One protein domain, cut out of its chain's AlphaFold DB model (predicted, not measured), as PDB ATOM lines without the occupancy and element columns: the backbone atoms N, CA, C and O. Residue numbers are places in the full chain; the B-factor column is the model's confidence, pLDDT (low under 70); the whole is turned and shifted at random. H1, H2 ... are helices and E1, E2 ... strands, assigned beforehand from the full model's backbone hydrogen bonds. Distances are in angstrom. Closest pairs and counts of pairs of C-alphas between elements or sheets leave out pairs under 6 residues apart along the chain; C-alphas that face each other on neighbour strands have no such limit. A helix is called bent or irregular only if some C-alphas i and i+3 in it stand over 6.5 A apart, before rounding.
ATOM      1  N   THR A  10     -75.741  32.035 -67.402       88.00
ATOM      2  CA  THR A  10     -75.258  30.656 -67.319       88.00
ATOM      3  C   THR A  10     -73.968  30.642 -66.492       88.00
ATOM      4  O   THR A  10     -72.961  31.197 -66.937       88.00
ATOM      5  N   PRO A  11     -73.957  30.059 -65.281       88.94
ATOM      6  CA  PRO A  11     -72.751  30.009 -64.460       88.94
ATOM      7  C   PRO A  11     -71.704  29.086 -65.096       88.94
ATOM      8  O   PRO A  11     -72.029  27.977 -65.515       88.94
ATOM      9  N   VAL A  12     -70.451  29.543 -65.148       88.94
ATOM     10  CA  VAL A  12     -69.295  28.734 -65.573       88.94
ATOM     11  C   VAL A  12     -68.628  28.128 -64.341       88.94
ATOM     12  O   VAL A  12     -68.352  26.934 -64.294       88.94
ATOM     13  N   ASN A  13     -68.401  28.943 -63.309       86.19
ATOM     14  CA  ASN A  13     -67.897  28.511 -62.009       86.19
ATOM     15  C   ASN A  13     -68.393  29.462 -60.893       86.19
ATOM     16  O   ASN A  13     -69.380  30.171 -61.075       86.19
ATOM     17  N   ARG A  14     -67.745  29.462 -59.715       80.75
ATOM     18  CA  ARG A  14     -68.154  30.284 -58.557       80.75
ATOM     19  C   ARG A  14     -68.090  31.800 -58.781       80.75
ATOM     20  O   ARG A  14     -68.883  32.506 -58.170       80.75
ATOM     21  N   ALA A  15     -67.144  32.283 -59.581       87.75
ATOM     22  CA  ALA A  15     -66.907  33.712 -59.815       87.75
ATOM     23  C   ALA A  15     -67.173  34.131 -61.268       87.75
ATOM     24  O   ALA A  15     -67.305  35.319 -61.557       87.75
ATOM     25  N   VAL A  16     -67.264  33.150 -62.170       91.38
ATOM     26  CA  VAL A  16     -67.343  33.361 -63.612       91.38
ATOM     27  C   VAL A  16     -68.700  32.928 -64.134       91.38
ATOM     28  O   VAL A  16     -69.162  31.811 -63.874       91.38
ATOM     29  N   PHE A  17     -69.329  33.792 -64.920       91.94
ATOM     30  CA  PHE A  17     -70.622  33.525 -65.534       91.94
ATOM     31  C   PHE A  17     -70.705  34.109 -66.941       91.94
ATOM     32  O   PHE A  17     -70.030  35.076 -67.290       91.94
ATOM     33  N   LEU A  18     -71.561  33.503 -67.754       92.88
ATOM     34  CA  LEU A  18     -71.926  33.984 -69.074       92.88
ATOM     35  C   LEU A  18     -73.262  34.706 -68.993       92.88
ATOM     36  O   LEU A  18     -74.179  34.241 -68.321       92.88
ATOM     37  N   LYS A  19     -73.386  35.823 -69.703       90.94
ATOM     38  CA  LYS A  19     -74.613  36.606 -69.786       90.94
ATOM     39  C   LYS A  19     -74.998  36.818 -71.241       90.94
ATOM     40  O   LYS A  19     -74.241  37.395 -72.017       90.94
ATOM     41  N   PHE A  20     -76.187  36.363 -71.614       89.50
ATOM     42  CA  PHE A  20     -76.714  36.567 -72.957       89.50
ATOM     43  C   PHE A  20     -77.511  37.870 -73.043       89.50
ATOM     44  O   PHE A  20     -78.583  38.016 -72.453       89.50
ATOM     45  N   ILE A  21     -76.990  38.833 -73.794       85.88
ATOM     46  CA  ILE A  21     -77.606  40.135 -74.006       85.88
ATOM     47  C   ILE A  21     -78.323  40.147 -75.352       85.88
ATOM     48  O   ILE A  21     -77.712  40.046 -76.420       85.88
ATOM     49  N   GLU A  22     -79.637  40.335 -75.301       78.38
ATOM     50  CA  GLU A  22     -80.434  40.656 -76.476       78.38
ATOM     51  C   GLU A  22     -80.525  42.172 -76.606       78.38
ATOM     52  O   GLU A  22     -80.865  42.887 -75.662       78.38
ATOM     53  N   ASN A  23     -80.187  42.675 -77.785       65.62
ATOM     54  CA  ASN A  23     -80.339  44.082 -78.092       65.62
ATOM     55  C   ASN A  23     -81.720  44.307 -78.722       65.62
ATOM     56  O   ASN A  23     -82.138  43.526 -79.576       65.62
ATOM     57  N   ASP A  24     -82.390  45.410 -78.376       54.53
ATOM     58  CA  ASP A  24     -83.557  45.900 -79.137       54.53
ATOM     59  C   ASP A  24     -83.138  46.417 -80.536       54.53
ATOM     60  O   ASP A  24     -83.976  46.758 -81.371       54.53
ATOM     61  N   ALA A  25     -81.827  46.483 -80.812       54.28
ATOM     62  CA  ALA A  25     -81.283  46.776 -82.130       54.28
ATOM     63  C   ALA A  25     -81.330  45.518 -83.029       54.28
ATOM     64  O   ALA A  25     -80.825  44.470 -82.628       54.28
ATOM     65  N   PRO A  26     -81.849  45.608 -84.268       57.16
ATOM     66  CA  PRO A  26     -82.238  44.447 -85.082       57.16
ATOM     67  C   PRO A  26     -81.089  43.573 -85.615       57.16
ATOM     68  O   PRO A  26     -81.331  42.681 -86.426       57.16
ATOM     69  N   PHE A  27     -79.843  43.816 -85.203       59.22
ATOM     70  CA  PHE A  27     -78.684  43.316 -85.935       59.22
ATOM     71  C   PHE A  27     -77.825  42.295 -85.184       59.22
ATOM     72  O   PHE A  27     -77.344  41.386 -85.853       59.22
ATOM     73  N   TYR A  28     -77.650  42.376 -83.855       74.75
ATOM     74  CA  TYR A  28     -76.781  41.430 -83.130       74.75
ATOM     75  C   TYR A  28     -77.189  41.210 -81.663       74.75
ATOM     76  O   TYR A  28     -77.503  42.165 -80.950       74.75
ATOM     77  N   SER A  29     -77.121  39.951 -81.218       86.19
ATOM     78  CA  SER A  29     -77.088  39.554 -79.800       86.19
ATOM     79  C   SER A  29     -75.641  39.379 -79.342       86.19
ATOM     80  O   SER A  29     -74.751  39.205 -80.174       86.19
ATOM     81  N   LYS A  30     -75.394  39.394 -78.031       90.00
ATOM     82  CA  LYS A  30     -74.068  39.132 -77.462       90.00
ATOM     83  C   LYS A  30     -74.118  38.065 -76.382       90.00
ATOM     84  O   LYS A  30     -75.070  38.018 -75.612       90.00
ATOM     85  N   LEU A  31     -73.070  37.257 -76.303       92.56
ATOM     86  CA  LEU A  31     -72.760  36.459 -75.123       92.56
ATOM     87  C   LEU A  31     -71.519  37.068 -74.476       92.56
ATOM     88  O   LEU A  31     -70.467  37.153 -75.105       92.56
ATOM     89  N   GLU A  32     -71.672  37.534 -73.247       93.44
ATOM     90  CA  GLU A  32     -70.647  38.226 -72.470       93.44
ATOM     91  C   GLU A  32     -70.125  37.296 -71.374       93.44
ATOM     92  O   GLU A  32     -70.915  36.663 -70.676       93.44
ATOM     93  N   LEU A  33     -68.806  37.202 -71.227       94.75
ATOM     94  CA  LEU A  33     -68.127  36.452 -70.173       94.75
ATOM     95  C   LEU A  33     -67.673  37.420 -69.083       94.75
ATOM     96  O   LEU A  33     -66.919  38.354 -69.360       94.75
ATOM     97  N   TYR A  34     -68.100  37.155 -67.855       93.75
ATOM     98  CA  TYR A  34     -67.758  37.938 -66.676       93.75
ATOM     99  C   TYR A  34     -66.932  37.115 -65.692       93.75
ATOM    100  O   TYR A  34     -67.232  35.941 -65.492       93.75
ATOM    101  N   ASP A  35     -65.953  37.747 -65.049       92.12
ATOM    102  CA  ASP A  35     -65.212  37.228 -63.896       92.12
ATOM    103  C   ASP A  35     -65.281  38.270 -62.774       92.12
ATOM    104  O   ASP A  35     -64.846  39.400 -62.965       92.12
ATOM    105  N   ASN A  36     -65.868  37.922 -61.623       87.94
ATOM    106  CA  ASN A  36     -66.069  38.844 -60.495       87.94
ATOM    107  C   ASN A  36     -66.739  40.178 -60.898       87.94
ATOM    108  O   ASN A  36     -66.311  41.248 -60.479       87.94
ATOM    109  N   ASP A  37     -67.794  40.099 -61.715       85.69
ATOM    110  CA  ASP A  37     -68.543  41.236 -62.282       85.69
ATOM    111  C   ASP A  37     -67.777  42.114 -63.293       85.69
ATOM    112  O   ASP A  37     -68.378  43.007 -63.901       85.69
ATOM    113  N   ASP A  38     -66.508  41.812 -63.583       92.06
ATOM    114  CA  ASP A  38     -65.751  42.451 -64.658       92.06
ATOM    115  C   ASP A  38     -65.991  41.740 -65.994       92.06
ATOM    116  O   ASP A  38     -65.864  40.519 -66.111       92.06
ATOM    117  N   LEU A  39     -66.331  42.512 -67.032       92.56
ATOM    118  CA  LEU A  39     -66.459  41.992 -68.394       92.56
ATOM    119  C   LEU A  39     -65.073  41.602 -68.920       92.56
ATOM    120  O   LEU A  39     -64.235  42.463 -69.183       92.56
ATOM    121  N   VAL A  40     -64.863  40.305 -69.127       94.38
ATOM    122  CA  VAL A  40     -63.602  39.749 -69.630       94.38
ATOM    123  C   VAL A  40     -63.572  39.767 -71.156       94.38
ATOM    124  O   VAL A  40     -62.581  40.166 -71.764       94.38
ATOM    125  N   SER A  41     -64.648  39.297 -71.786       94.50
ATOM    126  CA  SER A  41     -64.753  39.180 -73.242       94.50
ATOM    127  C   SER A  41     -66.212  39.060 -73.668       94.50
ATOM    128  O   SER A  41     -67.056  38.615 -72.894       94.50
ATOM    129  N   ASP A  42     -66.505  39.369 -74.929       93.38
ATOM    130  CA  ASP A  42     -67.810  39.118 -75.532       93.38
ATOM    131  C   ASP A  42     -67.697  38.517 -76.934       93.38
ATOM    132  O   ASP A  42     -66.686  38.670 -77.620       93.38
ATOM    133  N   CYS A  43     -68.754  37.826 -77.356       92.44
ATOM    134  CA  CYS A  43     -68.925  37.348 -78.720       92.44
ATOM    135  C   CYS A  43     -70.292  37.789 -79.248       92.44
ATOM    136  O   CYS A  43     -71.307  37.668 -78.562       92.44
ATOM    137  N   SER A  44     -70.315  38.327 -80.470       90.38
ATOM    138  CA  SER A  44     -71.533  38.820 -81.121       90.38
ATOM    139  C   SER A  44     -72.101  37.781 -82.081       90.38
ATOM    140  O   SER A  44     -71.350  37.139 -82.811       90.38
ATOM    141  N   PHE A  45     -73.426  37.674 -82.112       88.56
ATOM    142  CA  PHE A  45     -74.167  36.681 -82.885       88.56
ATOM    143  C   PHE A  45     -75.224  37.344 -83.755       88.56
ATOM    144  O   PHE A  45     -75.932  38.257 -83.315       88.56
ATOM    145  N   LYS A  46     -75.346  36.872 -84.994       87.94
ATOM    146  CA  LYS A  46     -76.389  37.293 -85.932       87.94
ATOM    147  C   LYS A  46     -77.766  36.783 -85.490       87.94
ATOM    148  O   LYS A  46     -77.858  35.820 -84.728       87.94
ATOM    149  N   PRO A  47     -78.863  37.354 -86.019       84.06
ATOM    150  CA  PRO A  47     -80.212  36.910 -85.676       84.06
ATOM    151  C   PRO A  47     -80.468  35.421 -85.942       84.06
ATOM    152  O   PRO A  47     -81.213  34.804 -85.189       84.06
ATOM    153  N   GLN A  48     -79.850  34.835 -86.974       83.12
ATOM    154  CA  GLN A  48     -79.993  33.409 -87.294       83.12
ATOM    155  C   GLN A  48     -79.302  32.500 -86.264       83.12
ATOM    156  O   GLN A  48     -79.801  31.426 -85.962       83.12
ATOM    157  N   GLU A  49     -78.183  32.956 -85.703       87.88
ATOM    158  CA  GLU A  49     -77.354  32.218 -84.739       87.88
ATOM    159  C   GLU A  49     -77.962  32.290 -83.320       87.88
ATOM    160  O   GLU A  49     -77.806  31.390 -82.498       87.88
ATOM    161  N   ARG A  50     -78.718  33.362 -83.037       86.19
ATOM    162  CA  ARG A  50     -79.347  33.647 -81.735       86.19
ATOM    163  C   ARG A  50     -80.236  32.519 -81.218       86.19
ATOM    164  O   ARG A  50     -80.193  32.242 -80.022       86.19
ATOM    165  N   SER A  51     -81.077  31.924 -82.067       82.25
ATOM    166  CA  SER A  51     -82.074  30.939 -81.615       82.25
ATOM    167  C   SER A  51     -81.409  29.708 -80.998       82.25
ATOM    168  O   SER A  51     -81.789  29.301 -79.903       82.25
ATOM    169  N   GLN A  52     -80.347  29.206 -81.636       84.12
ATOM    170  CA  GLN A  52     -79.591  28.043 -81.166       84.12
ATOM    171  C   GLN A  52     -78.938  28.299 -79.803       84.12
ATOM    172  O   GLN A  52     -78.935  27.428 -78.940       84.12
ATOM    173  N   ILE A  53     -78.442  29.513 -79.561       87.31
ATOM    174  CA  ILE A  53     -77.842  29.873 -78.270       87.31
ATOM    175  C   ILE A  53     -78.919  30.001 -77.193       87.31
ATOM    176  O   ILE A  53     -78.777  29.451 -76.105       87.31
ATOM    177  N   LYS A  54     -80.016  30.700 -77.503       84.38
ATOM    178  CA  LYS A  54     -81.084  31.006 -76.545       84.38
ATOM    179  C   LYS A  54     -81.751  29.756 -75.977       84.38
ATOM    180  O   LYS A  54     -82.037  29.712 -74.784       84.38
ATOM    181  N   GLU A  55     -81.982  28.751 -76.814       84.81
ATOM    182  CA  GLU A  55     -82.602  27.482 -76.409       84.81
ATOM    183  C   GLU A  55     -81.707  26.658 -75.468       84.81
ATOM    184  O   GLU A  55     -82.208  25.833 -74.705       84.81
ATOM    185  N   ASN A  56     -80.400  26.932 -75.458       86.56
ATOM    186  CA  ASN A  56     -79.395  26.161 -74.729       86.56
ATOM    187  C   ASN A  56     -78.810  26.889 -73.502       86.56
ATOM    188  O   ASN A  56     -77.894  26.369 -72.873       86.56
ATOM    189  N   LEU A  57     -79.352  28.050 -73.102       85.38
ATOM    190  CA  LEU A  57     -78.880  28.820 -71.930       85.38
ATOM    191  C   LEU A  57     -79.135  28.137 -70.572       85.38
ATOM    192  O   LEU A  57     -78.608  28.579 -69.549       85.38
ATOM    193  N   SER A  58     -79.949  27.079 -70.545       78.06
ATOM    194  CA  SER A  58     -80.408  26.407 -69.323       78.06
ATOM    195  C   SER A  58     -79.307  25.662 -68.562       78.06
ATOM    196  O   SER A  58     -79.433  25.468 -67.354       78.06
ATOM    197  N   SER A  59     -78.228  25.255 -69.237       83.56
ATOM    198  CA  SER A  59     -77.069  24.632 -68.602       83.56
ATOM    199  C   SER A  59     -75.773  25.001 -69.320       83.56
ATOM    200  O   SER A  59     -75.765  25.249 -70.526       83.56
ATOM    201  N   PHE A  60     -74.664  25.009 -68.578       88.12
ATOM    202  CA  PHE A  60     -73.339  25.263 -69.141       88.12
ATOM    203  C   PHE A  60     -72.969  24.243 -70.225       88.12
ATOM    204  O   PHE A  60     -72.499  24.624 -71.292       88.12
ATOM    205  N   GLU A  61     -73.227  22.956 -69.983       90.44
ATOM    206  CA  GLU A  61     -72.912  21.886 -70.935       90.44
ATOM    207  C   GLU A  61     -73.697  22.042 -72.246       90.44
ATOM    208  O   GLU A  61     -73.110  21.995 -73.328       90.44
ATOM    209  N   SER A  62     -75.007  22.306 -72.158       90.94
ATOM    210  CA  SER A  62     -75.857  22.552 -73.330       90.94
ATOM    211  C   SER A  62     -75.389  23.774 -74.120       90.94
ATOM    212  O   SER A  62     -75.257  23.702 -75.342       90.94
ATOM    213  N   LEU A  63     -75.086  24.879 -73.431       93.00
ATOM    214  CA  LEU A  63     -74.602  26.103 -74.062       93.00
ATOM    215  C   LEU A  63     -73.264  25.877 -74.777       93.00
ATOM    216  O   LEU A  63     -73.101  26.296 -75.921       93.00
ATOM    217  N   MET A  64     -72.320  25.187 -74.139       95.06
ATOM    218  CA  MET A  64     -71.013  24.903 -74.736       95.06
ATOM    219  C   MET A  64     -71.115  24.001 -75.963       95.06
ATOM    220  O   MET A  64     -70.428  24.252 -76.955       95.06
ATOM    221  N   ASN A  65     -71.986  22.991 -75.934       94.56
ATOM    222  CA  ASN A  65     -72.236  22.146 -77.100       94.56
ATOM    223  C   ASN A  65     -72.826  22.964 -78.257       94.56
ATOM    224  O   ASN A  65     -72.290  22.909 -79.362       94.56
ATOM    225  N   ALA A  66     -73.828  23.805 -77.987       94.12
ATOM    226  CA  ALA A  66     -74.428  24.680 -78.994       94.12
ATOM    227  C   ALA A  66     -73.412  25.663 -79.607       94.12
ATOM    228  O   ALA A  66     -73.400  25.871 -80.818       94.12
ATOM    229  N   LEU A  67     -72.520  26.244 -78.795       95.06
ATOM    230  CA  LEU A  67     -71.463  27.134 -79.286       95.06
ATOM    231  C   LEU A  67     -70.452  26.397 -80.176       95.06
ATOM    232  O   LEU A  67     -70.043  26.933 -81.205       95.06
ATOM    233  N   LYS A  68     -70.056  25.173 -79.809       95.56
ATOM    234  CA  LYS A  68     -69.137  24.345 -80.606       95.56
ATOM    235  C   LYS A  68     -69.761  23.906 -81.927       95.56
ATOM    236  O   LYS A  68     -69.096  23.989 -82.957       95.56
ATOM    237  N   GLU A  69     -71.019  23.471 -81.905       95.38
ATOM    238  CA  GLU A  69     -71.786  23.146 -83.112       95.38
ATOM    239  C   GLU A  69     -71.864  24.352 -84.044       95.38
ATOM    240  O   GLU A  69     -71.436  24.261 -85.194       95.38
ATOM    241  N   LEU A  70     -72.278  25.508 -83.518       94.75
ATOM    242  CA  LEU A  70     -72.321  26.747 -84.284       94.75
ATOM    243  C   LEU A  70     -70.945  27.092 -84.868       94.75
ATOM    244  O   LEU A  70     -70.840  27.434 -86.042       94.75
ATOM    245  N   ASN A  71     -69.872  26.970 -84.081       95.19
ATOM    246  CA  ASN A  71     -68.520  27.238 -84.560       95.19
ATOM    247  C   ASN A  71     -68.090  26.297 -85.691       95.19
ATOM    248  O   ASN A  71     -67.391  26.737 -86.599       95.19
ATOM    249  N   ASN A  72     -68.518  25.035 -85.668       94.50
ATOM    250  CA  ASN A  72     -68.267  24.094 -86.758       94.50
ATOM    251  C   ASN A  72     -69.039  24.474 -88.031       94.50
ATOM    252  O   ASN A  72     -68.520  24.290 -89.131       94.50
ATOM    253  N   GLU A  73     -70.247  25.027 -87.896       93.62
ATOM    254  CA  GLU A  73     -71.064  25.477 -89.027       93.62
ATOM    255  C   GLU A  73     -70.505  26.742 -89.691       93.62
ATOM    256  O   GLU A  73     -70.415  26.815 -90.918       93.62
ATOM    257  N   ILE A  74     -70.120  27.744 -88.893       92.25
ATOM    258  CA  ILE A  74     -69.693  29.056 -89.410       92.25
ATOM    259  C   ILE A  74     -68.171  29.210 -89.518       92.25
ATOM    260  O   ILE A  74     -67.701  30.187 -90.102       92.25
ATOM    261  N   ASN A  75     -67.405  28.274 -88.949       93.12
ATOM    262  CA  ASN A  75     -65.941  28.262 -88.895       93.12
ATOM    263  C   ASN A  75     -65.341  29.607 -88.433       93.12
ATOM    264  O   ASN A  75     -64.466  30.190 -89.082       93.12
ATOM    265  N   SER A  76     -65.860  30.149 -87.327       92.94
ATOM    266  CA  SER A  76     -65.503  31.485 -86.845       92.94
ATOM    267  C   SER A  76     -64.305  31.437 -85.901       92.94
ATOM    268  O   SER A  76     -64.395  30.996 -84.760       92.94
ATOM    269  N   VAL A  77     -63.172  32.004 -86.326       93.38
ATOM    270  CA  VAL A  77     -61.970  32.118 -85.476       93.38
ATOM    271  C   VAL A  77     -62.261  32.863 -84.167       93.38
ATOM    272  O   VAL A  77     -61.701  32.530 -83.125       93.38
ATOM    273  N   HIS A  78     -63.133  33.872 -84.205       92.56
ATOM    274  CA  HIS A  78     -63.499  34.640 -83.015       92.56
ATOM    275  C   HIS A  78     -64.332  33.814 -82.033       92.56
ATOM    276  O   HIS A  78     -64.057  33.851 -80.837       92.56
ATOM    277  N   LEU A  79     -65.295  33.037 -82.536       94.81
ATOM    278  CA  LEU A  79     -66.107  32.153 -81.702       94.81
ATOM    279  C   LEU A  79     -65.262  31.009 -81.132       94.81
ATOM    280  O   LEU A  79     -65.357  30.733 -79.942       94.81
ATOM    281  N   GLY A  80     -64.378  30.410 -81.936       96.12
ATOM    282  CA  GLY A  80     -63.436  29.391 -81.467       96.12
ATOM    283  C   GLY A  80     -62.580  29.877 -80.293       96.12
ATOM    284  O   GLY A  80     -62.558  29.239 -79.246       96.12
ATOM    285  N   LYS A  81     -61.969  31.064 -80.410       96.62
ATOM    286  CA  LYS A  81     -61.186  31.666 -79.313       96.62
ATOM    287  C   LYS A  81     -62.027  31.971 -78.074       96.62
ATOM    288  O   LYS A  81     -61.539  31.860 -76.954       96.62
ATOM    289  N   PHE A  82     -63.274  32.389 -78.267       96.31
ATOM    290  CA  PHE A  82     -64.185  32.660 -77.161       96.31
ATOM    291  C   PHE A  82     -64.570  31.372 -76.416       96.31
ATOM    292  O   PHE A  82     -64.563  31.356 -75.189       96.31
ATOM    293  N   ILE A  83     -64.829  30.281 -77.144       95.94
ATOM    294  CA  ILE A  83     -65.080  28.945 -76.581       95.94
ATOM    295  C   ILE A  83     -63.874  28.470 -75.763       95.94
ATOM    296  O   ILE A  83     -64.046  28.117 -74.599       95.94
ATOM    297  N   GLU A  84     -62.665  28.531 -76.330       95.81
ATOM    298  CA  GLU A  84     -61.424  28.142 -75.638       95.81
ATOM    299  C   GLU A  84     -61.229  28.925 -74.328       95.81
ATOM    300  O   GLU A  84     -60.862  28.359 -73.295       95.81
ATOM    301  N   LEU A  85     -61.522  30.230 -74.343       95.25
ATOM    302  CA  LEU A  85     -61.447  31.071 -73.151       95.25
ATOM    303  C   LEU A  85     -62.429  30.602 -72.071       95.25
ATOM    304  O   LEU A  85     -62.027  30.453 -70.918       95.25
ATOM    305  N   ILE A  86     -63.689  30.339 -72.426       94.44
ATOM    306  CA  ILE A  86     -64.700  29.847 -71.479       94.44
ATOM    307  C   ILE A  86     -64.260  28.514 -70.859       94.44
ATOM    308  O   ILE A  86     -64.343  28.344 -69.640       94.44
ATOM    309  N   GLU A  87     -63.761  27.583 -71.674       93.38
ATOM    310  CA  GLU A  87     -63.294  26.274 -71.203       93.38
ATOM    311  C   GLU A  87     -62.143  26.409 -70.207       93.38
ATOM    312  O   GLU A  87     -62.159  25.753 -69.163       93.38
ATOM    313  N   SER A  88     -61.212  27.336 -70.451       92.88
ATOM    314  CA  SER A  88     -60.096  27.585 -69.535       92.88
ATOM    315  C   SER A  88     -60.551  27.995 -68.122       92.88
ATOM    316  O   SER A  88     -59.931  27.604 -67.130       92.88
ATOM    317  N   TYR A  89     -61.675  28.713 -68.000       89.69
ATOM    318  CA  TYR A  89     -62.257  29.082 -66.705       89.69
ATOM    319  C   TYR A  89     -62.982  27.925 -66.013       89.69
ATOM    320  O   TYR A  89     -63.061  27.912 -64.779       89.69
ATOM    321  N   ASN A  90     -63.507  26.965 -66.777       84.94
ATOM    322  CA  ASN A  90     -64.180  25.779 -66.249       84.94
ATOM    323  C   ASN A  90     -63.180  24.701 -65.786       84.94
ATOM    324  O   ASN A  90     -63.387  24.040 -64.768       84.94
ATOM    325  N   GLU A  91     -62.067  24.528 -66.501       76.00
ATOM    326  CA  GLU A  91     -61.068  23.501 -66.179       76.00
ATOM    327  C   GLU A  91     -60.221  23.837 -64.944       76.00
ATOM    328  O   GLU A  91     -59.698  22.921 -64.299       76.00
ATOM    329  N   ASN A  92     -60.130  25.119 -64.572       64.25
ATOM    330  CA  ASN A  92     -59.260  25.592 -63.502       64.25
ATOM    331  C   ASN A  92     -59.650  24.997 -62.121       64.25
ATOM    332  O   ASN A  92     -60.712  25.322 -61.579       64.25
ATOM    333  N   PRO A  93     -58.799  24.151 -61.499       51.25
ATOM    334  CA  PRO A  93     -59.099  23.474 -60.233       51.25
ATOM    335  C   PRO A  93     -59.369  24.419 -59.058       51.25
ATOM    336  O   PRO A  93     -60.081  24.040 -58.133       51.25
TER     337      PRO A  93
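What this domain is: This is residues 10 to 93 of the 99 residues of an uncharacterized protein of Legionella drozanskii LLAP-1 (UniProt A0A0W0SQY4). A twisted sheet of three strands forms a wall with one face bare, and its other face is covered by helices H1 and H3, placed over different parts of it. Helix H2 packs between H1 and H3 on their side away from the sheet. The 84 printed residues have three named strands and then three named helices, in the order E1 E2 E3 H1 H2 H3; the sheet's order is E1 - E2 - E3, all antiparallel, and the class is mixed, helices and strands. The whole is compact, with a radius of gyration of the C-alphas of 12.1 A and spans of 37 by 27 by 23 A.

Where its parts are: E2 is residues 29 to 35, 20.0 A from first to last C-alpha. E1 is residues 16 to 21, 16.1 A, and begins with C-alpha 16 at (-67.343, 33.361, -63.612). E3 is residues 38 to 45, 20.9 A, and bends by 53 degrees at residue 41. H1 is residues 47 to 55, 13.4 A; it is only just irregular, with C-alphas 48 and 51 6.53 A apart. H2 is residues 60 to 74, 20.9 A. H3 is residues 77 to 91, 21.2 A, and ends with C-alpha 91 at (-61.068, 23.501, -66.179).

How they stand to each other: E1, E2 and E3 form a meander, each strand the antiparallel neighbour of the one before, in a sheet that is only just strongly twisted, its C-alphas up to 4.4 A off the best plane. In the hairpin E1 and E2, N 19 and O 32 are within hydrogen-bond range at 2.8 A; in the hairpin E2 and E3, N 33 and O 41 are, at 2.8 A. Residues 10 to 11 pair antiparallel with residues 17 to 18 of E1. H3 is on the sheet at a height of 10.0 A, over E2 and E3 and only just not over E1, on which 2 of its C-alphas fall; the closest C-alphas of E3 and H3, those of Cys 43 and Leu 79, are 6.6 A apart. H1 is on the same face at a height of 7.9 A, over E2, with C-alphas 29 and 50 closest at 6.6 A. On the local plane, H1 and H3 stand at 38 and 34 degrees to E2, slantwise to the strands. H2 is not on the sheet. H1 and H2, a helical hairpin, touch, closest at the C-alphas of Ile 53 and Ala 66, 6.3 A, with a shallow tilt of 24 degrees, opposite ways. H2 and H3, also a helical hairpin, touch through residues 79 to 83 of H3 alone, closest at the C-alphas of Asn 71 and Leu 79, 6.2 A, with a shallow tilt of 21 degrees, opposite ways. H1 and H3 are apart. Every O i to N i+4 pair is within hydrogen-bond range in H2 and H3; in H1 2 of 5 are, beside 3 of 6 O i to N i+3 pairs.

The domain as a whole: The two C-alphas farthest apart are those of Pro 26 and Pro 93, 39.9 A. The printed part has no cut and no long link. The mean pLDDT of the printed part is 87.4, and it is under 70 at residues 23 to 27 and 92 to 93.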